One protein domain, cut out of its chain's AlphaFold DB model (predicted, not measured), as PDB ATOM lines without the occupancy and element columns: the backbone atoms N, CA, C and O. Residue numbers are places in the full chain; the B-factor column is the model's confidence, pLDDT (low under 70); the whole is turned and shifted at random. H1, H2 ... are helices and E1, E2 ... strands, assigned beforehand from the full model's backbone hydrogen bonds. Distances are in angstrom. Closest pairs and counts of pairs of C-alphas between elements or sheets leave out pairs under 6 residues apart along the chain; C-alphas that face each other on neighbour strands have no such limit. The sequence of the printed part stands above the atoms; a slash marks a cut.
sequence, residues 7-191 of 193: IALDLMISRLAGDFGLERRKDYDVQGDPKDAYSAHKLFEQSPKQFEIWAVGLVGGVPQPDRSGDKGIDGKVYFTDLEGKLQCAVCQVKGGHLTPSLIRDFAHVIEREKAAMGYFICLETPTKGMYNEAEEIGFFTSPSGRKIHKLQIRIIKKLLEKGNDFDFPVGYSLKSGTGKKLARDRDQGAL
ATOM      1  N   ILE A   7     163.087 198.131 113.140       72.56
ATOM      2  CA  ILE A   7     162.956 199.164 112.096       72.56
ATOM      3  C   ILE A   7     164.314 199.476 111.449       72.56
ATOM      4  O   ILE A   7     164.417 199.602 110.230       72.56
ATOM      5  N   ALA A   8     165.362 199.628 112.264       77.75
ATOM      6  CA  ALA A   8     166.703 199.919 111.760       77.75
ATOM      7  C   ALA A   8     167.282 198.706 111.021       77.75
ATOM      8  O   ALA A   8     167.909 198.858 109.973       77.75
ATOM      9  N   LEU A   9     167.016 197.513 111.552       79.88
ATOM     10  CA  LEU A   9     167.387 196.249 110.938       79.88
ATOM     11  C   LEU A   9     166.702 196.049 109.577       79.88
ATOM     12  O   LEU A   9     167.384 195.765 108.596       79.88
ATOM     13  N   ASP A  10     165.393 196.275 109.476       74.56
ATOM     14  CA  ASP A  10     164.648 196.124 108.221       74.56
ATOM     15  C   ASP A  10     165.073 197.140 107.160       74.56
ATOM     16  O   ASP A  10     165.088 196.829 105.967       74.56
ATOM     17  N   LEU A  11     165.497 198.339 107.570       79.88
ATOM     18  CA  LEU A  11     166.111 199.297 106.654       79.88
ATOM     19  C   LEU A  11     167.445 198.776 106.101       79.88
ATOM     20  O   LEU A  11     167.719 198.949 104.912       79.88
ATOM     21  N   MET A  12     168.276 198.150 106.941       83.94
ATOM     22  CA  MET A  12     169.520 197.517 106.488       83.94
ATOM     23  C   MET A  12     169.232 196.339 105.555       83.94
ATOM     24  O   MET A  12     169.825 196.274 104.485       83.94
ATOM     25  N   ILE A  13     168.274 195.474 105.899       81.56
ATOM     26  CA  ILE A  13     167.829 194.354 105.054       81.56
ATOM     27  C   ILE A  13     167.352 194.863 103.689       81.56
ATOM     28  O   ILE A  13     167.782 194.363 102.653       81.56
ATOM     29  N   SER A  14     166.524 195.909 103.674       77.94
ATOM     30  CA  SER A  14     166.019 196.506 102.432       77.94
ATOM     31  C   SER A  14     167.140 197.054 101.545       77.94
ATOM     32  O   SER A  14     167.050 196.958 100.322       77.94
ATOM     33  N   ARG A  15     168.199 197.619 102.139       82.25
ATOM     34  CA  ARG A  15     169.387 198.089 101.407       82.25
ATOM     35  C   ARG A  15     170.250 196.945 100.897       82.25
ATOM     36  O   ARG A  15     170.673 196.995  99.753       82.25
ATOM     37  N   LEU A  16     170.476 195.907 101.702       84.56
ATOM     38  CA  LEU A  16     171.198 194.711 101.259       84.56
ATOM     39  C   LEU A  16     170.515 194.074 100.041       84.56
ATOM     40  O   LEU A  16     171.186 193.745  99.064       84.56
ATOM     41  N   ALA A  17     169.182 194.012 100.048       80.75
ATOM     42  CA  ALA A  17     168.412 193.539  98.905       80.75
ATOM     43  C   ALA A  17     168.460 194.505  97.707       80.75
ATOM     44  O   ALA A  17     168.640 194.069  96.575       80.75
ATOM     45  N   GLY A  18     168.280 195.810  97.931       75.75
ATOM     46  CA  GLY A  18     168.187 196.801  96.853       75.75
ATOM     47  C   GLY A  18     169.519 197.136  96.177       75.75
ATOM     48  O   GLY A  18     169.576 197.227  94.954       75.75
ATOM     49  N   ASP A  19     170.580 197.305  96.966       83.88
ATOM     50  CA  ASP A  19     171.886 197.778  96.490       83.88
ATOM     51  C   ASP A  19     172.809 196.614  96.098       83.88
ATOM     52  O   ASP A  19     173.649 196.763  95.212       83.88
ATOM     53  N   PHE A  20     172.652 195.450  96.744       83.25
ATOM     54  CA  PHE A  20     173.552 194.301  96.576       83.25
ATOM     55  C   PHE A  20     172.854 193.020  96.104       83.25
ATOM     56  O   PHE A  20     173.535 192.034  95.836       83.25
ATOM     57  N   GLY A  21     171.522 193.006  95.993       79.94
ATOM     58  CA  GLY A  21     170.772 191.814  95.589       79.94
ATOM     59  C   GLY A  21     170.838 190.660  96.594       79.94
ATOM     60  O   GLY A  21     170.598 189.522  96.205       79.94
ATOM     61  N   LEU A  22     171.183 190.933  97.858       82.50
ATOM     62  CA  LEU A  22     171.310 189.914  98.902       82.50
ATOM     63  C   LEU A  22     169.968 189.669  99.595       82.50
ATOM     64  O   LEU A  22     169.307 190.601 100.060       82.50
ATOM     65  N   GLU A  23     169.596 188.404  99.732       78.56
ATOM     66  CA  GLU A  23     168.336 187.961 100.309       78.56
ATOM     67  C   GLU A  23     168.542 187.358 101.711       78.56
ATOM     68  O   GLU A  23     169.326 186.427 101.930       78.56
ATOM     69  N   ARG A  24     167.779 187.861 102.687       82.06
ATOM     70  CA  ARG A  24     167.737 187.338 104.062       82.06
ATOM     71  C   ARG A  24     167.353 185.850 104.059       82.06
ATOM     72  O   ARG A  24     166.379 185.465 103.416       82.06
ATOM     73  N   ARG A  25     168.073 185.028 104.828       77.00
ATOM     74  CA  ARG A  25     167.973 183.551 104.924       77.00
ATOM     75  C   ARG A  25     168.381 182.764 103.679       77.00
ATOM     76  O   ARG A  25     168.287 181.537 103.686       77.00
ATOM     77  N   LYS A  26     168.831 183.439 102.624       80.50
ATOM     78  CA  LYS A  26     169.463 182.809 101.461       80.50
ATOM     79  C   LYS A  26     170.951 183.135 101.436       80.50
ATOM     80  O   LYS A  26     171.764 182.218 101.409       80.50
ATOM     81  N   ASP A  27     171.282 184.419 101.526       84.81
ATOM     82  CA  ASP A  27     172.655 184.921 101.432       84.81
ATOM     83  C   ASP A  27     173.237 185.321 102.797       84.81
ATOM     84  O   ASP A  27     174.452 185.314 102.980       84.81
ATOM     85  N   TYR A  28     172.386 185.655 103.778       84.25
ATOM     86  CA  TYR A  28     172.807 185.983 105.145       84.25
ATOM     87  C   TYR A  28     171.723 185.692 106.192       84.25
ATOM     88  O   TYR A  28     170.527 185.757 105.907       84.25
ATOM     89  N   ASP A  29     172.152 185.442 107.430       79.44
ATOM     90  CA  ASP A  29     171.282 185.320 108.603       79.44
ATOM     91  C   ASP A  29     171.308 186.602 109.439       79.44
ATOM     92  O   ASP A  29     172.335 187.273 109.553       79.44
ATOM     93  N   VAL A  30     170.186 186.913 110.090       81.06
ATOM     94  CA  VAL A  30     170.116 187.981 111.086       81.06
ATOM     95  C   VAL A  30     170.006 187.365 112.472       81.06
ATOM     96  O   VAL A  30     169.129 186.549 112.766       81.06
ATOM     97  N   GLN A  31     170.925 187.752 113.348       78.06
ATOM     98  CA  GLN A  31     170.924 187.281 114.723       78.06
ATOM     99  C   GLN A  31     169.718 187.854 115.481       78.06
ATOM    100  O   GLN A  31     169.551 189.068 115.560       78.06
ATOM    101  N   GLY A  32     168.915 186.972 116.080       76.88
ATOM    102  CA  GLY A  32     167.700 187.341 116.815       76.88
ATOM    103  C   GLY A  32     166.402 187.125 116.036       76.88
ATOM    104  O   GLY A  32     165.330 187.240 116.626       76.88
ATOM    105  N   ASP A  33     166.492 186.750 114.761       85.25
ATOM    106  CA  ASP A  33     165.325 186.375 113.974       85.25
ATOM    107  C   ASP A  33     164.662 185.101 114.488       85.25
ATOM    108  O   ASP A  33     165.355 184.108 114.751       85.25
ATOM    109  N   PRO A  34     163.323 185.070 114.517       89.94
ATOM    110  CA  PRO A  34     162.603 183.820 114.613       89.94
ATOM    111  C   PRO A  34     162.978 182.850 113.488       89.94
ATOM    112  O   PRO A  34     162.949 183.188 112.300       89.94
ATOM    113  N   LYS A  35     163.300 181.618 113.885       89.69
ATOM    114  CA  LYS A  35     163.637 180.499 112.988       89.69
ATOM    115  C   LYS A  35     162.558 179.421 112.966       89.69
ATOM    116  O   LYS A  35     162.559 178.556 112.098       89.69
ATOM    117  N   ASP A  36     161.632 179.483 113.914       91.69
ATOM    118  CA  ASP A  36     160.526 178.553 114.079       91.69
ATOM    119  C   ASP A  36     159.310 179.273 114.684       91.69
ATOM    120  O   ASP A  36     159.358 180.451 115.047       91.69
ATOM    121  N   ALA A  37     158.192 178.554 114.795       92.38
ATOM    122  CA  ALA A  37     156.979 179.099 115.392       92.38
ATOM    123  C   ALA A  37     157.191 179.528 116.857       92.38
ATOM    124  O   ALA A  37     156.664 180.554 117.274       92.38
ATOM    125  N   TYR A  38     157.991 178.788 117.633       93.25
ATOM    126  CA  TYR A  38     158.218 179.080 119.052       93.25
ATOM    127  C   TYR A  38     158.926 180.426 119.260       93.25
ATOM    128  O   TYR A  38     158.470 181.271 120.030       93.25
ATOM    129  N   SER A  39     160.019 180.654 118.538       93.50
ATOM    130  CA  SER A  39     160.752 181.920 118.546       93.50
ATOM    131  C   SER A  39     159.910 183.078 117.998       93.50
ATOM    132  O   SER A  39     160.034 184.200 118.490       93.50
ATOM    133  N   ALA A  40     158.987 182.811 117.068       94.88
ATOM    134  CA  ALA A  40     158.034 183.807 116.579       94.88
ATOM    135  C   ALA A  40     157.004 184.196 117.655       94.88
ATOM    136  O   ALA A  40     156.745 185.385 117.846       94.88
ATOM    137  N   HIS A  41     156.490 183.225 118.423       95.12
ATOM    138  CA  HIS A  41     155.665 183.498 119.606       95.12
ATOM    139  C   HIS A  41     156.415 184.324 120.642       95.12
ATOM    140  O   HIS A  41     155.870 185.300 121.147       95.12
ATOM    141  N   LYS A  42     157.680 183.993 120.920       93.81
ATOM    142  CA  LYS A  42     158.497 184.764 121.865       93.81
ATOM    143  C   LYS A  42     158.680 186.212 121.421       93.81
ATOM    144  O   LYS A  42     158.575 187.104 122.257       93.81
ATOM    145  N   LEU A  43     158.903 186.453 120.129       92.06
ATOM    146  CA  LEU A  43     158.982 187.811 119.596       92.06
ATOM    147  C   LEU A  43     157.649 188.558 119.761       92.06
ATOM    148  O   LEU A  43     157.653 189.703 120.204       92.06
ATOM    149  N   PHE A  44     156.518 187.907 119.471       93.94
ATOM    150  CA  PHE A  44     155.189 188.499 119.654       93.94
ATOM    151  C   PHE A  44     154.879 188.825 121.124       93.94
ATOM    152  O   PHE A  44     154.419 189.927 121.414       93.94
ATOM    153  N   GLU A  45     155.187 187.916 122.056       93.06
ATOM    154  CA  GLU A  45     155.034 188.125 123.506       93.06
ATOM    155  C   GLU A  45     155.881 189.301 124.013       93.06
ATOM    156  O   GLU A  45     155.441 190.067 124.868       93.06
ATOM    157  N   GLN A  46     157.104 189.446 123.495       90.69
ATOM    158  CA  GLN A  46     158.017 190.521 123.883       90.69
ATOM    159  C   GLN A  46     157.612 191.867 123.283       90.69
ATOM    160  O   GLN A  46     157.688 192.897 123.954       90.69
ATOM    161  N   SER A  47     157.236 191.884 122.003       89.94
ATOM    162  CA  SER A  47     156.853 193.099 121.298       89.94
ATOM    163  C   SER A  47     156.004 192.788 120.059       89.94
ATOM    164  O   SER A  47     156.554 192.486 118.995       89.94
ATOM    165  N   PRO A  48     154.669 192.967 120.140       90.25
ATOM    166  CA  PRO A  48     153.769 192.793 118.998       90.25
ATOM    167  C   PRO A  48     154.182 193.619 117.778       90.25
ATOM    168  O   PRO A  48     154.211 193.113 116.664       90.25
ATOM    169  N   LYS A  49     154.625 194.858 118.007       87.75
ATOM    170  CA  LYS A  49     155.076 195.755 116.942       87.75
ATOM    171  C   LYS A  49     156.344 195.264 116.242       87.75
ATOM    172  O   LYS A  49     156.454 195.368 115.026       87.75
ATOM    173  N   GLN A  50     157.321 194.741 116.986       87.94
ATOM    174  CA  GLN A  50     158.514 194.162 116.354       87.94
ATOM    175  C   GLN A  50     158.179 192.876 115.603       87.94
ATOM    176  O   GLN A  50     158.743 192.639 114.539       87.94
ATOM    177  N   PHE A  51     157.239 192.084 116.120       92.00
ATOM    178  CA  PHE A  51     156.722 190.914 115.424       92.00
ATOM    179  C   PHE A  51     156.039 191.281 114.100       92.00
ATOM    180  O   PHE A  51     156.330 190.650 113.090       92.00
ATOM    181  N   GLU A  52     155.190 192.312 114.073       92.56
ATOM    182  CA  GLU A  52     154.536 192.807 112.850       92.56
ATOM    183  C   GLU A  52     155.561 193.239 111.797       92.56
ATOM    184  O   GLU A  52     155.506 192.796 110.650       92.56
ATOM    185  N   ILE A  53     156.546 194.041 112.211       89.81
ATOM    186  CA  ILE A  53     157.647 194.506 111.360       89.81
ATOM    187  C   ILE A  53     158.414 193.310 110.775       89.81
ATOM    188  O   ILE A  53     158.527 193.175 109.555       89.81
ATOM    189  N   TRP A  54     158.847 192.385 111.635       91.88
ATOM    190  CA  TRP A  54     159.546 191.172 111.222       91.88
ATOM    191  C   TRP A  54     158.718 190.308 110.259       91.88
ATOM    192  O   TRP A  54     159.242 189.854 109.243       91.88
ATOM    193  N   ALA A  55     157.433 190.090 110.549       94.56
ATOM    194  CA  ALA A  55     156.545 189.249 109.749       94.56
ATOM    195  C   ALA A  55     156.268 189.842 108.358       94.56
ATOM    196  O   ALA A  55     156.102 189.099 107.393       94.56
ATOM    197  N   VAL A  56     156.255 191.168 108.224       93.44
ATOM    198  CA  VAL A  56     156.199 191.825 106.914       93.44
ATOM    199  C   VAL A  56     157.521 191.648 106.164       93.44
ATOM    200  O   VAL A  56     157.513 191.281 104.988       93.44
ATOM    201  N   GLY A  57     158.661 191.860 106.830       89.12
ATOM    202  CA  GLY A  57     159.978 191.656 106.220       89.12
ATOM    203  C   GLY A  57     160.217 190.203 105.786       89.12
ATOM    204  O   GLY A  57     160.857 189.957 104.765       89.12
ATOM    205  N   LEU A  58     159.655 189.240 106.522       90.88
ATOM    206  CA  LEU A  58     159.676 187.806 106.221       90.88
ATOM    207  C   LEU A  58     159.141 187.483 104.817       90.88
ATOM    208  O   LEU A  58     159.652 186.572 104.176       90.88
ATOM    209  N   VAL A  59     158.146 188.236 104.345       91.38
ATOM    210  CA  VAL A  59     157.496 188.030 103.040       91.38
ATOM    211  C   VAL A  59     157.992 189.012 101.973       91.38
ATOM    212  O   VAL A  59     157.319 189.245 100.971       91.38
ATOM    213  N   GLY A  60     159.149 189.644 102.206       87.88
ATOM    214  CA  GLY A  60     159.716 190.650 101.303       87.88
ATOM    215  C   GLY A  60     158.922 191.960 101.257       87.88
ATOM    216  O   GLY A  60     159.038 192.725 100.300       87.88
ATOM    217  N   GLY A  61     158.084 192.215 102.264       90.19
ATOM    218  CA  GLY A  61     157.296 193.431 102.366       90.19
ATOM    219  C   GLY A  61     158.075 194.592 102.973       90.19
ATOM    220  O   GLY A  61     159.090 194.423 103.646       90.19
ATOM    221  N   VAL A  62     157.549 195.796 102.768       89.44
ATOM    222  CA  VAL A  62     158.010 197.015 103.428       89.44
ATOM    223  C   VAL A  62     157.068 197.334 104.593       89.44
ATOM    224  O   VAL A  62     155.894 197.639 104.338       89.44
ATOM    225  N   PRO A  63     157.547 197.291 105.851       89.38
ATOM    226  CA  PRO A  63     156.736 197.616 107.020       89.38
ATOM    227  C   PRO A  63     156.219 199.056 106.992       89.38
ATOM    228  O   PRO A  63     156.915 199.981 106.557       89.38
ATOM    229  N   GLN A  64     155.008 199.260 107.506       84.69
ATOM    230  CA  GLN A  64     154.397 200.576 107.687       84.69
ATOM    231  C   GLN A  64     154.081 200.805 109.169       84.69
ATOM    232  O   GLN A  64     152.928 200.710 109.573       84.69
ATOM    233  N   PRO A  65     155.094 201.109 110.006       65.69
ATOM    234  CA  PRO A  65     154.863 201.349 111.424       65.69
ATOM    235  C   PRO A  65     153.973 202.584 111.598       65.69
ATOM    236  O   PRO A  65     154.364 203.680 111.197       65.69
ATOM    237  N   ASP A  66     152.793 202.364 112.183       60.94
ATOM    238  CA  ASP A  66     151.733 203.318 112.533       60.94
ATOM    239  C   ASP A  66     151.912 204.741 111.989       60.94
ATOM    240  O   ASP A  66     152.469 205.630 112.643       60.94
ATOM    241  N   ARG A  67     151.338 204.993 110.812       52.69
ATOM    242  CA  ARG A  67     150.773 206.314 110.537       52.69
ATOM    243  C   ARG A  67     149.346 206.279 111.054       52.69
ATOM    244  O   ARG A  67     148.598 205.372 110.710       52.69
ATOM    245  N   SER A  68     148.958 207.268 111.851       48.81
ATOM    246  CA  SER A  68     147.656 207.408 112.527       48.81
ATOM    247  C   SER A  68     146.408 207.457 111.613       48.81
ATOM    248  O   SER A  68     145.351 207.900 112.053       48.81
ATOM    249  N   GLY A  69     146.507 207.023 110.354       49.97
ATOM    250  CA  GLY A  69     145.427 206.955 109.368       49.97
ATOM    251  C   GLY A  69     145.221 205.574 108.730       49.97
ATOM    252  O   GLY A  69     144.096 205.275 108.331       49.97
ATOM    253  N   ASP A  70     146.233 204.697 108.700       60.34
ATOM    254  CA  ASP A  70     146.173 203.430 107.952       60.34
ATOM    255  C   ASP A  70     145.684 202.285 108.847       60.34
ATOM    256  O   ASP A  70     146.403 201.338 109.163       60.34
ATOM    257  N   LYS A  71     144.426 202.384 109.302       71.81
ATOM    258  CA  LYS A  71     143.800 201.357 110.148       71.81
ATOM    259  C   LYS A  71     143.807 200.009 109.413       71.81
ATOM    260  O   LYS A  71     143.047 199.820 108.458       71.81
ATOM    261  N   GLY A  72     144.655 199.090 109.877       83.12
ATOM    262  CA  GLY A  72     144.681 197.690 109.452       83.12
ATOM    263  C   GLY A  72     145.709 197.312 108.382       83.12
ATOM    264  O   GLY A  72     145.526 196.259 107.775       83.12
ATOM    265  N   ILE A  73     146.744 198.124 108.137       92.50
ATOM    266  CA  ILE A  73     147.856 197.776 107.233       92.50
ATOM    267  C   ILE A  73     149.166 197.790 108.018       92.50
ATOM    268  O   ILE A  73     149.603 198.844 108.466       92.50
ATOM    269  N   ASP A  74     149.819 196.636 108.109       93.31
ATOM    270  CA  ASP A  74     151.108 196.492 108.797       93.31
ATOM    271  C   ASP A  74     152.290 196.640 107.822       93.31
ATOM    272  O   ASP A  74     153.421 196.954 108.206       93.31
ATOM    273  N   GLY A  75     152.037 196.460 106.524       93.00
ATOM    274  CA  GLY A  75     153.045 196.577 105.478       93.00
ATOM    275  C   GLY A  75     152.486 196.460 104.068       93.00
ATOM    276  O   GLY A  75     151.292 196.236 103.872       93.00
ATOM    277  N   LYS A  76     153.357 196.618 103.067       94.19
ATOM    278  CA  LYS A  76     153.011 196.397 101.653       94.19
ATOM    279  C   LYS A  76     154.134 195.648 100.932       94.19
ATOM    280  O   LYS A  76     155.301 196.000 101.095       94.19
ATOM    281  N   VAL A  77     153.784 194.665 100.109       93.44
ATOM    282  CA  VAL A  77     154.702 194.008  99.162       93.44
ATOM    283  C   VAL A  77     154.504 194.654  97.799       93.44
ATOM    284  O   VAL A  77     153.375 194.735  97.317       93.44
ATOM    285  N   TYR A  78     155.587 195.120  97.182       92.12
ATOM    286  CA  TYR A  78     155.545 195.777  95.878       92.12
ATOM    287  C   TYR A  78     156.071 194.850  94.795       92.12
ATOM    288  O   TYR A  78     157.066 194.150  94.983       92.12
ATOM    289  N   PHE A  79     155.417 194.879  93.642       91.38
ATOM    290  CA  PHE A  79     155.824 194.100  92.486       91.38
ATOM    291  C   PHE A  79     155.459 194.825  91.200       91.38
ATOM    292  O   PHE A  79     154.488 195.576  91.144       91.38
ATOM    293  N   THR A  80     156.251 194.599  90.164       89.44
ATOM    294  CA  THR A  80     156.007 195.155  88.835       89.44
ATOM    295  C   THR A  80     155.325 194.113  87.965       89.44
ATOM    296  O   THR A  80     155.775 192.965  87.935       89.44
ATOM    297  N   ASP A  81     154.244 194.506  87.293       85.56
ATOM    298  CA  ASP A  81     153.571 193.662  86.311       85.56
ATOM    299  C   ASP A  81     154.336 193.572  84.981       85.56
ATOM    300  O   ASP A  81     155.398 194.169  84.802       85.56
ATOM    301  N   LEU A  82     153.813 192.774  84.047       83.75
ATOM    302  CA  LEU A  82     154.445 192.534  82.744       83.75
ATOM    303  C   LEU A  82     154.549 193.796  81.874       83.75
ATOM    304  O   LEU A  82     155.368 193.832  80.961       83.75
ATOM    305  N   GLU A  83     153.741 194.816  82.156       83.81
ATOM    306  CA  GLU A  83     153.727 196.090  81.433       83.81
ATOM    307  C   GLU A  83     154.643 197.128  82.098       83.81
ATOM    308  O   GLU A  83     154.732 198.268  81.651       83.81
ATOM    309  N   GLY A  84     155.353 196.749  83.166       82.88
ATOM    310  CA  GLY A  84     156.224 197.659  83.900       82.88
ATOM    311  C   GLY A  84     155.493 198.494  84.953       82.88
ATOM    312  O   GLY A  84     156.134 199.290  85.643       82.88
ATOM    313  N   LYS A  85     154.184 198.296  85.147       86.38
ATOM    314  CA  LYS A  85     153.397 199.054  86.118       86.38
ATOM    315  C   LYS A  85     153.577 198.489  87.523       86.38
ATOM    316  O   LYS A  85     153.559 197.281  87.770       86.38
ATOM    317  N   LEU A  86     153.791 199.397  88.474       89.00
ATOM    318  CA  LEU A  86     153.985 199.046  89.875       89.00
ATOM    319  C   LEU A  86     152.637 198.762  90.543       89.00
ATOM    320  O   LEU A  86     151.715 199.577  90.528       89.00
ATOM    321  N   GLN A  87     152.553 197.604  91.173       91.00
ATOM    322  CA  GLN A  87     151.400 197.100  91.900       91.00
ATOM    323  C   GLN A  87     151.815 196.804  93.346       91.00
ATOM    324  O   GLN A  87     153.005 196.757  93.680       91.00
ATOM    325  N   CYS A  88     150.834 196.589  94.221       93.38
ATOM    326  CA  CYS A  88     151.121 196.136  95.576       93.38
ATOM    327  C   CYS A  88     150.094 195.144  96.113       93.38
ATOM    328  O   CYS A  88     148.903 195.220  95.790       93.38
ATOM    329  N   ALA A  89     150.563 194.289  97.018       96.06
ATOM    330  CA  ALA A  89     149.734 193.612  97.998       96.06
ATOM    331  C   ALA A  89     149.824 194.354  99.337       96.06
ATOM    332  O   ALA A  89     150.921 194.711  99.774       96.06
ATOM    333  N   VAL A  90     148.689 194.595  99.989       96.19
ATOM    334  CA  VAL A  90     148.677 195.072 101.382       96.19
ATOM    335  C   VAL A  90     148.861 193.888 102.322       96.19
ATOM    336  O   VAL A  90     148.399 192.791 102.024       96.19
ATOM    337  N   CYS A  91     149.534 194.095 103.449       97.12
ATOM    338  CA  CYS A  91     149.778 193.065 104.449       97.12
ATOM    339  C   CYS A  91     149.069 193.418 105.754       97.12
ATOM    340  O   CYS A  91     149.141 194.563 106.205       97.12
ATOM    341  N   GLN A  92     148.444 192.420 106.371       96.81
ATOM    342  CA  GLN A  92     147.955 192.500 107.741       96.81
ATOM    343  C   GLN A  92     148.498 191.313 108.538       96.81
ATOM    344  O   GLN A  92     148.411 190.171 108.090       96.81
ATOM    345  N   VAL A  93     149.060 191.586 109.707       96.38
ATOM    346  CA  VAL A  93     149.691 190.625 110.602       96.38
ATOM    347  C   VAL A  93     148.828 190.463 111.854       96.38
ATOM    348  O   VAL A  93     148.368 191.435 112.455       96.38
ATOM    349  N   LYS A  94     148.591 189.217 112.277       95.94
ATOM    350  CA  LYS A  94     147.862 188.903 113.514       95.94
ATOM    351  C   LYS A  94     148.570 187.829 114.330       95.94
ATOM    352  O   LYS A  94     148.706 186.689 113.896       95.94
ATOM    353  N   GLY A  95     148.989 188.197 115.540       92.88
ATOM    354  CA  GLY A  95     149.585 187.267 116.504       92.88
ATOM    355  C   GLY A  95     148.600 186.642 117.498       92.88
ATOM    356  O   GLY A  95     148.938 185.663 118.147       92.88
ATOM    357  N   GLY A  96     147.400 187.217 117.637       87.81
ATOM    358  CA  GLY A  96     146.418 186.833 118.656       87.81
ATOM    359  C   GLY A  96     145.205 186.080 118.110       87.81
ATOM    360  O   GLY A  96     145.268 185.420 117.077       87.81
ATOM    361  N   HIS A  97     144.079 186.210 118.818       92.06
ATOM    362  CA  HIS A  97     142.829 185.529 118.482       92.06
ATOM    363  C   HIS A  97     142.367 185.832 117.050       92.06
ATOM    364  O   HIS A  97     142.279 186.993 116.642       92.06
ATOM    365  N   LEU A  98     142.051 184.772 116.306       96.25
ATOM    366  CA  LEU A  98     141.667 184.844 114.904       96.25
ATOM    367  C   LEU A  98     140.170 184.585 114.732       96.25
ATOM    368  O   LEU A  98     139.646 183.576 115.205       96.25
ATOM    369  N   THR A  99     139.496 185.465 113.995       96.44
ATOM    370  CA  THR A  99     138.072 185.343 113.671       96.44
ATOM    371  C   THR A  99     137.828 185.567 112.176       96.44
ATOM    372  O   THR A  99     138.576 186.307 111.533       96.44
ATOM    373  N   PRO A 100     136.751 184.996 111.604       97.62
ATOM    374  CA  PRO A 100     136.332 185.286 110.228       97.62
ATOM    375  C   PRO A 100     136.106 186.783 109.950       97.62
ATOM    376  O   PRO A 100     136.383 187.253 108.851       97.62
ATOM    377  N   SER A 101     135.677 187.565 110.952       96.81
ATOM    378  CA  SER A 101     135.474 189.014 110.793       96.81
ATOM    379  C   SER A 101     136.756 189.765 110.429       96.81
ATOM    380  O   SER A 101     136.686 190.702 109.646       96.81
ATOM    381  N   LEU A 102     137.925 189.320 110.913       96.69
ATOM    382  CA  LEU A 102     139.208 189.928 110.542       96.69
ATOM    383  C   LEU A 102     139.464 189.844 109.034       96.69
ATOM    384  O   LEU A 102     140.024 190.769 108.454       96.69
ATOM    385  N   ILE A 103     139.040 188.751 108.394       97.88
ATOM    386  CA  ILE A 103     139.211 188.552 106.951       97.88
ATOM    387  C   ILE A 103     138.275 189.469 106.165       97.88
ATOM    388  O   ILE A 103     138.720 190.112 105.217       97.88
ATOM    389  N   ARG A 104     137.016 189.611 106.600       96.75
ATOM    390  CA  ARG A 104     136.064 190.563 106.001       96.75
ATOM    391  C   ARG A 104     136.534 192.010 106.133       96.75
ATOM    392  O   ARG A 104     136.540 192.749 105.152       96.75
ATOM    393  N   ASP A 105     137.009 192.393 107.314       96.12
ATOM    394  CA  ASP A 105     137.557 193.729 107.554       96.12
ATOM    395  C   ASP A 105     138.779 193.989 106.666       96.12
ATOM    396  O   ASP A 105     138.906 195.053 106.054       96.12
ATOM    397  N   PHE A 106     139.668 193.001 106.542       97.25
ATOM    398  CA  PHE A 106     140.837 193.115 105.681       97.25
ATOM    399  C   PHE A 106     140.468 193.172 104.192       97.25
ATOM    400  O   PHE A 106     141.092 193.923 103.445       97.25
ATOM    401  N   ALA A 107     139.406 192.490 103.758       96.69
ATOM    402  CA  ALA A 107     138.878 192.620 102.401       96.69
ATOM    403  C   ALA A 107     138.507 194.076 102.071       96.69
ATOM    404  O   ALA A 107     138.902 194.602 101.030       96.69
ATOM    405  N   HIS A 108     137.835 194.770 102.997       95.19
ATOM    406  CA  HIS A 108     137.522 196.192 102.838       95.19
ATOM    407  C   HIS A 108     138.778 197.069 102.741       95.19
ATOM    408  O   HIS A 108     138.787 198.046 101.991       95.19
ATOM    409  N   VAL A 109     139.851 196.719 103.460       94.69
ATOM    410  CA  VAL A 109     141.151 197.398 103.345       94.69
ATOM    411  C   VAL A 109     141.745 197.206 101.947       94.69
ATOM    412  O   VAL A 109     142.170 198.186 101.343       94.69
ATOM    413  N   ILE A 110     141.735 195.987 101.399       95.50
ATOM    414  CA  ILE A 110     142.259 195.702 100.049       95.50
ATOM    415  C   ILE A 110     141.559 196.578  99.000       95.50
ATOM    416  O   ILE A 110     142.235 197.212  98.185       95.50
ATOM    417  N   GLU A 111     140.224 196.657  99.044       94.25
ATOM    418  CA  GLU A 111     139.448 197.475  98.102       94.25
ATOM    419  C   GLU A 111     139.710 198.973  98.280       94.25
ATOM    420  O   GLU A 111     139.973 199.680  97.304       94.25
ATOM    421  N   ARG A 112     139.692 199.464  99.527       92.50
ATOM    422  CA  ARG A 112     139.943 200.878  99.845       92.50
ATOM    423  C   ARG A 112     141.303 201.339  99.323       92.50
ATOM    424  O   ARG A 112     141.417 202.426  98.765       92.50
ATOM    425  N   GLU A 113     142.325 200.505  99.489       91.25
ATOM    426  CA  GLU A 113     143.697 200.791  99.065       91.25
ATOM    427  C   GLU A 113     143.934 200.557  97.566       91.25
ATOM    428  O   GLU A 113     145.056 200.768  97.081       91.25
ATOM    429  N   LYS A 114     142.910 200.082  96.838       92.31
ATOM    430  CA  LYS A 114     143.003 199.624  95.444       92.31
ATOM    431  C   LYS A 114     144.202 198.689  95.253       92.31
ATOM    432  O   LYS A 114     144.979 198.833  94.305       92.31
ATOM    433  N   ALA A 115     144.425 197.808  96.227       93.25
ATOM    434  CA  ALA A 115     145.534 196.870  96.206       93.25
ATOM    435  C   ALA A 115     145.192 195.700  95.280       93.25
ATOM    436  O   ALA A 115     144.048 195.246  95.223       93.25
ATOM    437  N   ALA A 116     146.192 195.200  94.556       94.44
ATOM    438  CA  ALA A 116     145.999 194.062  93.664       94.44
ATOM    439  C   ALA A 116     145.670 192.788  94.458       94.44
ATOM    440  O   ALA A 116     144.879 191.963  94.008       94.44
ATOM    441  N   MET A 117     146.261 192.648  95.648       96.44
ATOM    442  CA  MET A 117     146.081 191.508  96.545       96.44
ATOM    443  C   MET A 117     146.142 191.944  98.019       96.44
ATOM    444  O   MET A 117     146.581 193.052  98.341       96.44
ATOM    445  N   GLY A 118     145.745 191.048  98.920       97.69
ATOM    446  CA  GLY A 118     145.948 191.166 100.359       97.69
ATOM    447  C   GLY A 118     146.563 189.908 100.956       97.69
ATOM    448  O   GLY A 118     146.095 188.793 100.720       97.69
ATOM    449  N   TYR A 119     147.607 190.103 101.751       98.19
ATOM    450  CA  TYR A 119     148.358 189.053 102.425       98.19
ATOM    451  C   TYR A 119     148.081 189.104 103.924       98.19
ATOM    452  O   TYR A 119     148.546 189.997 104.632       98.19
ATOM    453  N   PHE A 120     147.292 188.144 104.397       98.38
ATOM    454  CA  PHE A 120     146.983 187.981 105.807       98.38
ATOM    455  C   PHE A 120     147.969 186.990 106.431       98.38
ATOM    456  O   PHE A 120     147.977 185.798 106.112       98.38
ATOM    457  N   ILE A 121     148.823 187.498 107.311       98.25
ATOM    458  CA  ILE A 121     149.904 186.759 107.957       98.25
ATOM    459  C   ILE A 121     149.494 186.512 109.400       98.25
ATOM    460  O   ILE A 121     149.176 187.445 110.133       98.25
ATOM    461  N   CYS A 122     149.503 185.260 109.838       97.50
ATOM    462  CA  CYS A 122     149.051 184.926 111.183       97.50
ATOM    463  C   CYS A 122     150.007 183.997 111.914       97.50
ATOM    464  O   CYS A 122     150.656 183.134 111.324       97.50
ATOM    465  N   LEU A 123     150.122 184.209 113.220       96.69
ATOM    466  CA  LEU A 123     150.934 183.365 114.086       96.69
ATOM    467  C   LEU A 123     150.207 182.058 114.418       96.69
ATOM    468  O   LEU A 123     150.801 180.984 114.366       96.69
ATOM    469  N   GLU A 124     148.910 182.174 114.694       96.00
ATOM    470  CA  GLU A 124     148.025 181.068 115.045       96.00
ATOM    471  C   GLU A 124     147.403 180.398 113.817       96.00
ATOM    472  O   GLU A 124     147.387 180.950 112.717       96.00
ATOM    473  N   THR A 125     146.845 179.200 114.010       95.50
ATOM    474  CA  THR A 125     146.163 178.461 112.935       95.50
ATOM    475  C   THR A 125     144.799 179.095 112.606       95.50
ATOM    476  O   THR A 125     143.946 179.175 113.492       95.50
ATOM    477  N   PRO A 126     144.538 179.502 111.347       96.88
ATOM    478  CA  PRO A 126     143.251 180.040 110.925       96.88
ATOM    479  C   PRO A 126     142.139 179.003 111.000       96.88
ATOM    480  O   PRO A 126     142.344 177.811 110.764       96.88
ATOM    481  N   THR A 127     140.926 179.481 111.253       97.19
ATOM    482  CA  THR A 127     139.731 178.633 111.221       97.19
ATOM    483  C   THR A 127     139.282 178.363 109.784       97.19
ATOM    484  O   THR A 127     139.557 179.146 108.876       97.19
ATOM    485  N   LYS A 128     138.501 177.295 109.572       97.06
ATOM    486  CA  LYS A 128     137.865 177.026 108.268       97.06
ATOM    487  C   LYS A 128     137.027 178.213 107.775       97.06
ATOM    488  O   LYS A 128     137.072 178.538 106.598       97.06
ATOM    489  N   GLY A 129     136.318 178.886 108.684       98.00
ATOM    490  CA  GLY A 129     135.529 180.072 108.347       98.00
ATOM    491  C   GLY A 129     136.375 181.196 107.749       98.00
ATOM    492  O   GLY A 129     135.932 181.843 106.817       98.00
ATOM    493  N   MET A 130     137.614 181.383 108.209       98.44
ATOM    494  CA  MET A 130     138.510 182.394 107.634       98.44
ATOM    495  C   MET A 130     138.931 182.066 106.202       98.44
ATOM    496  O   MET A 130     139.006 182.970 105.376       98.44
ATOM    497  N   TYR A 131     139.197 180.793 105.899       98.06
ATOM    498  CA  TYR A 131     139.510 180.379 104.531       98.06
ATOM    499  C   TYR A 131     138.308 180.565 103.601       98.06
ATOM    500  O   TYR A 131     138.484 181.092 102.510       98.06
ATOM    501  N   ASN A 132     137.096 180.235 104.058       97.94
ATOM    502  CA  ASN A 132     135.876 180.475 103.282       97.94
ATOM    503  C   ASN A 132     135.700 181.969 102.947       97.94
ATOM    504  O   ASN A 132     135.499 182.318 101.790       97.94
ATOM    505  N   GLU A 133     135.849 182.855 103.938       98.12
ATOM    506  CA  GLU A 133     135.757 184.311 103.728       98.12
ATOM    507  C   GLU A 133     136.825 184.807 102.738       98.12
ATOM    508  O   GLU A 133     136.561 185.673 101.910       98.12
ATOM    509  N   ALA A 134     138.039 184.246 102.792       97.56
ATOM    510  CA  ALA A 134     139.106 184.585 101.854       97.56
ATOM    511  C   ALA A 134     138.780 184.150 100.414       97.56
ATOM    512  O   ALA A 134     139.074 184.878  99.466       97.56
ATOM    513  N   GLU A 135     138.174 182.972 100.249       96.38
ATOM    514  CA  GLU A 135     137.761 182.435  98.950       96.38
ATOM    515  C   GLU A 135     136.625 183.248  98.315       96.38
ATOM    516  O   GLU A 135     136.665 183.502  97.109       96.38
ATOM    517  N   GLU A 136     135.656 183.711  99.110       95.94
ATOM    518  CA  GLU A 136     134.500 184.492  98.637       95.94
ATOM    519  C   GLU A 136     134.887 185.836  98.003       95.94
ATOM    520  O   GLU A 136     134.187 186.336  97.121       95.94
ATOM    521  N   ILE A 137     136.040 186.398  98.376       94.94
ATOM    522  CA  ILE A 137     136.581 187.633  97.784       94.94
ATOM    523  C   ILE A 137     136.999 187.415  96.319       94.94
ATOM    524  O   ILE A 137     137.072 188.359  95.528       94.94
ATOM    525  N   GLY A 138     137.261 186.166  95.929       95.38
ATOM    526  CA  GLY A 138     137.564 185.785  94.560       95.38
ATOM    527  C   GLY A 138     139.017 186.034  94.158       95.38
ATOM    528  O   GLY A 138     139.962 185.797  94.918       95.38
ATOM    529  N   PHE A 139     139.212 186.454  92.907       95.12
ATOM    530  CA  PHE A 139     140.513 186.402  92.247       95.12
ATOM    531  C   PHE A 139     140.942 187.753  91.675       95.12
ATOM    532  O   PHE A 139     140.174 188.436  91.000       95.12
ATOM    533  N   PHE A 140     142.216 188.079  91.860       92.31
ATOM    534  CA  PHE A 140     142.938 188.995  90.994       92.31
ATOM    535  C   PHE A 140     143.234 188.292  89.663       92.31
ATOM    536  O   PHE A 140     143.680 187.142  89.648       92.31
ATOM    537  N   THR A 141     142.989 188.975  88.546       89.44
ATOM    538  CA  THR A 141     143.323 188.469  87.207       89.44
ATOM    539  C   THR A 141     144.503 189.263  86.669       89.44
ATOM    540  O   THR A 141     144.409 190.480  86.527       89.44
ATOM    541  N   SER A 142     145.621 188.590  86.393       83.06
ATOM    542  CA  SER A 142     146.780 189.225  85.759       83.06
ATOM    543  C   SER A 142     146.475 189.615  84.304       83.06
ATOM    544  O   SER A 142     145.572 189.030  83.702       83.06
ATOM    545  N   PRO A 143     147.261 190.512  83.676       79.75
ATOM    546  CA  PRO A 143     147.165 190.813  82.245       79.75
ATOM    547  C   PRO A 143     147.265 189.568  81.355       79.75
ATOM    548  O   PRO A 143     146.640 189.493  80.305       79.75
ATOM    549  N   SER A 144     147.986 188.535  81.808       80.44
ATOM    550  CA  SER A 144     148.063 187.227  81.141       80.44
ATOM    551  C   SER A 144     146.820 186.336  81.317       80.44
ATOM    552  O   SER A 144     146.826 185.189  80.875       80.44
ATOM    553  N   GLY A 145     145.765 186.813  81.985       82.44
ATOM    554  CA  GLY A 145     144.515 186.083  82.220       82.44
ATOM    555  C   GLY A 145     144.569 185.057  83.358       82.44
ATOM    556  O   GLY A 145     143.589 184.348  83.598       82.44
ATOM    557  N   ARG A 146     145.689 184.958  84.088       86.38
ATOM    558  CA  ARG A 146     145.830 184.019  85.208       86.38
ATOM    559  C   ARG A 146     145.105 184.554  86.438       86.38
ATOM    560  O   ARG A 146     145.311 185.694  86.848       86.38
ATOM    561  N   LYS A 147     144.293 183.693  87.052       91.81
ATOM    562  CA  LYS A 147     143.573 183.982  88.294       91.81
ATOM    563  C   LYS A 147     144.412 183.605  89.509       91.81
ATOM    564  O   LYS A 147     144.993 182.522  89.548       91.81
ATOM    565  N   ILE A 148     144.460 184.499  90.489       93.44
ATOM    566  CA  ILE A 148     145.179 184.339  91.758       93.44
ATOM    567  C   ILE A 148     144.266 184.821  92.869       93.44
ATOM    568  O   ILE A 148     143.593 185.833  92.692       93.44
ATOM    569  N   HIS A 149     144.208 184.106  93.991       96.06
ATOM    570  CA  HIS A 149     143.361 184.509  95.112       96.06
ATOM    571  C   HIS A 149     143.695 185.936  95.548       96.06
ATOM    572  O   HIS A 149     144.857 186.263  95.815       96.06
ATOM    573  N   LYS A 150     142.667 186.789  95.582       96.69
ATOM    574  CA  LYS A 150     142.825 188.213  95.889       96.69
ATOM    575  C   LYS A 150     143.211 188.417  97.351       96.69
ATOM    576  O   LYS A 150     144.058 189.257  97.633       96.69
ATOM    577  N   LEU A 151     142.646 187.625  98.263       98.19
ATOM    578  CA  LEU A 151     143.067 187.550  99.659       98.19
ATOM    579  C   LEU A 151     143.669 186.172  99.922       98.19
ATOM    580  O   LEU A 151     143.060 185.146  99.632       98.19
ATOM    581  N   GLN A 152     144.873 186.154 100.477       98.19
ATOM    582  CA  GLN A 152     145.576 184.929 100.834       98.19
ATOM    583  C   GLN A 152     145.899 184.932 102.323       98.19
ATOM    584  O   GLN A 152     146.260 185.964 102.887       98.19
ATOM    585  N   ILE A 153     145.802 183.760 102.945       98.31
ATOM    586  CA  ILE A 153     146.147 183.549 104.350       98.31
ATOM    587  C   ILE A 153     147.376 182.641 104.418       98.31
ATOM    588  O   ILE A 153     147.423 181.598 103.753       98.31
ATOM    589  N   ARG A 154     148.368 183.017 105.228       97.75
ATOM    590  CA  ARG A 154     149.527 182.171 105.542       97.75
ATOM    591  C   ARG A 154     149.855 182.223 107.028       97.75
ATOM    592  O   ARG A 154     149.839 183.288 107.645       97.75
ATOM    593  N   ILE A 155     150.185 181.057 107.580       97.38
ATOM    594  CA  ILE A 155     150.695 180.945 108.948       97.38
ATOM    595  C   ILE A 155     152.211 181.107 108.967       97.38
ATOM    596  O   ILE A 155     152.892 180.571 108.092       97.38
ATOM    597  N   ILE A 156     152.751 181.769 109.993       96.69
ATOM    598  CA  ILE A 156     154.198 181.972 110.165       96.69
ATOM    599  C   ILE A 156     154.949 180.648 110.065       96.69
ATOM    600  O   ILE A 156     155.916 180.551 109.317       96.69
ATOM    601  N   LYS A 157     154.459 179.599 110.736       95.69
ATOM    602  CA  LYS A 157     155.070 178.264 110.674       95.69
ATOM    603  C   LYS A 157     155.307 177.796 109.233       95.69
ATOM    604  O   LYS A 157     156.357 177.235 108.957       95.69
ATOM    605  N   LYS A 158     154.358 178.057 108.329       94.88
ATOM    606  CA  LYS A 158     154.459 177.699 106.912       94.88
ATOM    607  C   LYS A 158     155.378 178.647 106.158       94.88
ATOM    608  O   LYS A 158     156.221 178.163 105.430       94.88
ATOM    609  N   LEU A 159     155.306 179.956 106.391       95.25
ATOM    610  CA  LEU A 159     156.202 180.945 105.762       95.25
ATOM    611  C   LEU A 159     157.692 180.752 106.106       95.25
ATOM    612  O   LEU A 159     158.574 181.268 105.421       95.25
ATOM    613  N   LEU A 160     157.996 180.039 107.192       92.12
ATOM    614  CA  LEU A 160     159.362 179.643 107.540       92.12
ATOM    615  C   LEU A 160     159.841 178.406 106.750       92.12
ATOM    616  O   LEU A 160     161.042 178.157 106.678       92.12
ATOM    617  N   GLU A 161     158.929 177.642 106.146       91.75
ATOM    618  CA  GLU A 161     159.224 176.493 105.287       91.75
ATOM    619  C   GLU A 161     159.391 176.952 103.823       91.75
ATOM    620  O   GLU A 161     158.572 177.701 103.288       91.75
ATOM    621  N   LYS A 162     160.418 176.452 103.123       85.06
ATOM    622  CA  LYS A 162     160.683 176.815 101.719       85.06
ATOM    623  C   LYS A 162     159.476 176.518 100.814       85.06
ATOM    624  O   LYS A 162     158.953 175.406 100.837       85.06
ATOM    625  N   GLY A 163     159.097 177.482  99.969       85.94
ATOM    626  CA  GLY A 163     158.061 177.311  98.939       85.94
ATOM    627  C   GLY A 163     156.619 177.508  99.417       85.94
ATOM    628  O   GLY A 163     155.697 177.167  98.685       85.94
ATOM    629  N   ASN A 164     156.415 178.050 100.620       91.12
ATOM    630  CA  ASN A 164     155.089 178.333 101.183       91.12
ATOM    631  C   ASN A 164     154.765 179.837 101.222       91.12
ATOM    632  O   ASN A 164     153.912 180.270 102.004       91.12
ATOM    633  N   ASP A 165     155.453 180.629 100.401       91.69
ATOM    634  CA  ASP A 165     155.225 182.065 100.279       91.69
ATOM    635  C   ASP A 165     153.824 182.388  99.725       91.69
ATOM    636  O   ASP A 165     152.996 181.517  99.420       91.69
ATOM    637  N   PHE A 166     153.534 183.683  99.648       95.25
ATOM    638  CA  PHE A 166     152.335 184.177  98.993       95.25
ATOM    639  C   PHE A 166     152.452 184.060  97.477       95.25
ATOM    640  O   PHE A 166     153.503 184.316  96.890       95.25
ATOM    641  N   ASP A 167     151.337 183.725  96.843       92.38
ATOM    642  CA  ASP A 167     151.245 183.674  95.397       92.38
ATOM    643  C   ASP A 167     151.172 185.097  94.831       92.38
ATOM    644  O   ASP A 167     150.440 185.963  95.328       92.38
ATOM    645  N   PHE A 168     151.899 185.331  93.743       87.56
ATOM    646  CA  PHE A 168     151.785 186.520  92.905       87.56
ATOM    647  C   PHE A 168     151.955 186.126  91.429       87.56
ATOM    648  O   PHE A 168     152.409 185.014  91.136       87.56
ATOM    649  N   PRO A 169     151.530 186.968  90.469       83.19
ATOM    650  CA  PRO A 169     151.515 186.560  89.069       83.19
ATOM    651  C   PRO A 169     152.894 186.200  88.511       83.19
ATOM    652  O   PRO A 169     153.890 186.874  88.755       83.19
ATOM    653  N   VAL A 170     152.940 185.131  87.713       79.88
ATOM    654  CA  VAL A 170     154.174 184.688  87.050       79.88
ATOM    655  C   VAL A 170     154.680 185.769  86.097       79.88
ATOM    656  O   VAL A 170     153.902 186.374  85.362       79.88
ATOM    657  N   GLY A 171     155.998 185.977  86.104       76.19
ATOM    658  CA  GLY A 171     156.677 186.997  85.303       76.19
ATOM    659  C   GLY A 171     156.698 188.378  85.957       76.19
ATOM    660  O   GLY A 171     157.378 189.273  85.463       76.19
ATOM    661  N   TYR A 172     156.014 188.547  87.088       82.81
ATOM    662  CA  TYR A 172     156.139 189.755  87.884       82.81
ATOM    663  C   TYR A 172     157.419 189.693  88.710       82.81
ATOM    664  O   TYR A 172     157.891 188.618  89.081       82.81
ATOM    665  N   SER A 173     157.976 190.860  89.014       83.38
ATOM    666  CA  SER A 173     159.208 190.970  89.799       83.38
ATOM    667  C   SER A 173     158.951 191.733  91.086       83.38
ATOM    668  O   SER A 173     158.423 192.848  91.039       83.38
ATOM    669  N   LEU A 174     159.355 191.158  92.223       84.75
ATOM    670  CA  LEU A 174     159.354 191.860  93.506       84.75
ATOM    671  C   LEU A 174     160.227 193.115  93.419       84.75
ATOM    672  O   LEU A 174     161.274 193.132  92.765       84.75
ATOM    673  N   LYS A 175     159.782 194.178  94.086       83.94
ATOM    674  CA  LYS A 175     160.507 195.442  94.192       83.94
ATOM    675  C   LYS A 175     160.816 195.742  95.650       83.94
ATOM    676  O   LYS A 175     159.918 195.865  96.479       83.94
ATOM    677  N   SER A 176     162.103 195.896  95.927       76.00
ATOM    678  CA  SER A 176     162.650 196.331  97.209       76.00
ATOM    679  C   SER A 176     163.014 197.819  97.160       76.00
ATOM    680  O   SER A 176     163.226 198.406  96.096       76.00
ATOM    681  N   GLY A 177     163.044 198.463  98.326       71.56
ATOM    682  CA  GLY A 177     163.352 199.883  98.448       71.56
ATOM    683  C   GLY A 177     162.585 200.555  99.581       71.56
ATOM    684  O   GLY A 177     161.759 199.952 100.262       71.56
ATOM    685  N   THR A 178     162.846 201.843  99.790       73.50
ATOM    686  CA  THR A 178     162.158 202.610 100.832       73.50
ATOM    687  C   THR A 178     160.673 202.759 100.500       73.50
ATOM    688  O   THR A 178     160.324 203.238  99.421       73.50
ATOM    689  N   GLY A 179     159.790 202.483 101.466       72.12
ATOM    690  CA  GLY A 179     158.336 202.541 101.259       72.12
ATOM    691  C   GLY A 179     157.812 203.885 100.743       72.12
ATOM    692  O   GLY A 179     156.880 203.906  99.951       72.12
ATOM    693  N   LYS A 180     158.443 205.012 101.113       73.19
ATOM    694  CA  LYS A 180     158.102 206.343 100.567       73.19
ATOM    695  C   LYS A 180     158.353 206.450  99.060       73.19
ATOM    696  O   LYS A 180     157.560 207.077  98.370       73.19
ATOM    697  N   LYS A 181     159.458 205.874  98.573       79.44
ATOM    698  CA  LYS A 181     159.809 205.884  97.150       79.44
ATOM    699  C   LYS A 181     158.839 204.989  96.377       79.44
ATOM    700  O   LYS A 181     158.181 205.470  95.473       79.44
ATOM    701  N   LEU A 182     158.654 203.750  96.833       80.06
ATOM    702  CA  LEU A 182     157.760 202.785  96.179       80.06
ATOM    703  C   LEU A 182     156.294 203.246  96.149       80.06
ATOM    704  O   LEU A 182     155.621 203.072  95.139       80.06
ATOM    705  N   ALA A 183     155.801 203.871  97.224       77.50
ATOM    706  CA  ALA A 183     154.458 204.449  97.239       77.50
ATOM    707  C   ALA A 183     154.321 205.594  96.221       77.50
ATOM    708  O   ALA A 183     153.378 205.603  95.439       77.50
ATOM    709  N   ARG A 184     155.298 206.513  96.177       79.31
ATOM    710  CA  ARG A 184     155.314 207.614  95.206       79.31
ATOM    711  C   ARG A 184     155.358 207.105  93.764       79.31
ATOM    712  O   ARG A 184     154.605 207.606  92.936       79.31
ATOM    713  N   ASP A 185     156.224 206.137  93.479       79.38
ATOM    714  CA  ASP A 185     156.396 205.575  92.135       79.38
ATOM    715  C   ASP A 185     155.095 204.898  91.657       79.38
ATOM    716  O   ASP A 185     154.704 205.038  90.499       79.38
ATOM    717  N   ARG A 186     154.370 204.229  92.569       78.50
ATOM    718  CA  ARG A 186     153.049 203.644  92.285       78.50
ATOM    719  C   ARG A 186     152.006 204.718  91.976       78.50
ATOM    720  O   ARG A 186     151.272 204.576  91.003       78.50
ATOM    721  N   ASP A 187     151.926 205.761  92.801       76.81
ATOM    722  CA  ASP A 187     150.920 206.817  92.648       76.81
ATOM    723  C   ASP A 187     151.133 207.617  91.350       76.81
ATOM    724  O   ASP A 187     150.167 207.957  90.671       76.81
ATOM    725  N   GLN A 188     152.389 207.868  90.960       70.81
ATOM    726  CA  GLN A 188     152.723 208.529  89.692       70.81
ATOM    727  C   GLN A 188     152.353 207.669  88.477       70.81
ATOM    728  O   GLN A 188     151.694 208.165  87.568       70.81
ATOM    729  N   GLY A 189     152.667 206.367  88.495       62.28
ATOM    730  CA  GLY A 189     152.284 205.447  87.417       62.28
ATOM    731  C   GLY A 189     150.771 205.216  87.279       62.28
ATOM    732  O   GLY A 189     150.321 204.644  86.290       62.28
ATOM    733  N   ALA A 190     149.963 205.641  88.258       60.31
ATOM    734  CA  ALA A 190     148.503 205.609  88.178       60.31
ATOM    735  C   ALA A 190     147.889 206.875  87.545       60.31
ATOM    736  O   ALA A 190     146.716 206.833  87.186       60.31
ATOM    737  N   LEU A 191     148.649 207.975  87.431       49.50
ATOM    738  CA  LEU A 191     148.198 209.269  86.893       49.50
ATOM    739  C   LEU A 191     148.501 209.457  85.394       49.50
ATOM    740  O   LEU A 191     147.978 210.388  84.792       49.50
TER     741      LEU A 191
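AT A GLANCE: This is residues 7 to 191 of the 193 residues of an uncharacterized protein of Armatimonadetes bacterium (UniProt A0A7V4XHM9). A strongly twisted sheet of five strands, curled like part of a barrel, makes the core, with H4 and H7 packed on its outside, H5 at its edge strand E6 and H3 on the inside of the curl. H2 folds back on H3 at one end, H1 lies off to the side and meets H3 with residues 7 to 10, and the small hairpin of E4 and E5 sits at the other end. The 185 printed residues hold seven named helices and seven named strands, in the order H1 H2 H3 E1 E2 H4 E3 H5 E4 E5 E6 H6 E7 H7; the class is mixed, helices and strands. The mixed sheet runs E6 E3 E2 E1 E7, and the whole is compact, with a radius of gyration of the C-alphas of 15.7 A and spans of 42 by 42 by 35 A.

HOW THE PARTS SIT: In the sheet, E6, residues 151 to 155, is parallel to E3, residues 117 to 122, with N 152 and O 118 within hydrogen-bond range at 2.9 A. E3 is parallel to E2, residues 86 to 94, with N 119 and O 90 at 2.8 A. E2 and E1, residues 75 to 80, form an antiparallel hairpin, with N 87 and O 79 at 2.8 A. E7, residues 173 to 175, is antiparallel to E1, with N 175 and O 78 at 2.9 A. H4, residues 100 to 112, is on the sheet at a height of 9.2 A; E2, H4 and E3 make a strand-helix-strand unit, two parallel neighbour strands with a helix between, with a right-handed crossover. H3, residues 48 to 58, is on the opposite face from H4, over E2 at a height of 7.4 A; the closest C-alphas of H3 and E2 are Glu 52 and Val 93, 5.8 A apart. H7, residues 179 to 189, is over E2 and E1 at a height of 9.2 A. H5, residues 128 to 136, is on the sheet and touches H4 residues 100 to 104 at a shallow tilt of 25 degrees, the same way; their closest C-alphas, Pro 100 and Met 130, are 4.5 A apart. H2, residues 37 to 46, forms a helical hairpin with H3 at a steep tilt of 40 degrees; their closest C-alphas, Phe 44 and Phe 51, are 5.1 A apart. H6, residues 156 to 159, only grazes the sheet. H1, residues 7 to 20, touches H3, with C-alphas Asp 10 and Gly 57 closest at 6.8 A. E4, residues 139 to 141, and E5, residues 147 to 149, form an antiparallel hairpin, with N 140 and O 148 at 2.8 A; E5 runs on into E6 at 51 degrees. In H1, H2, H3, H4, H5 and H7 every O i to N i+4 pair is within hydrogen-bond range; H6 is too short for one.

IN THESE COORDINATES: E2 is 26.4 A long from first to last C-alpha, E1 17.0 A and E3 16.3 A. H1 measures 19.4 A, H4 19.1 A and H7 15.4 A. H1 begins at C-alpha 7, (162.956, 199.164, 112.096), E2 at C-alpha 86, (153.985, 199.046, 89.875), and H7 ends at C-alpha 189, (152.284, 205.447, 87.417).

THE WHOLE: The C-alphas of Tyr 38 and Leu 191, the two farthest apart, are 45.2 A apart. The printed part has no cut. The links H1 to H2, H3 to E1 and H6 to E7 are long; in the second, residues 62 to 63 pair antiparallel with residues 75 to 76 of E1. The mean pLDDT of the printed part is 87.6, and residues 65 to 70 and 189 to 191 are under 70.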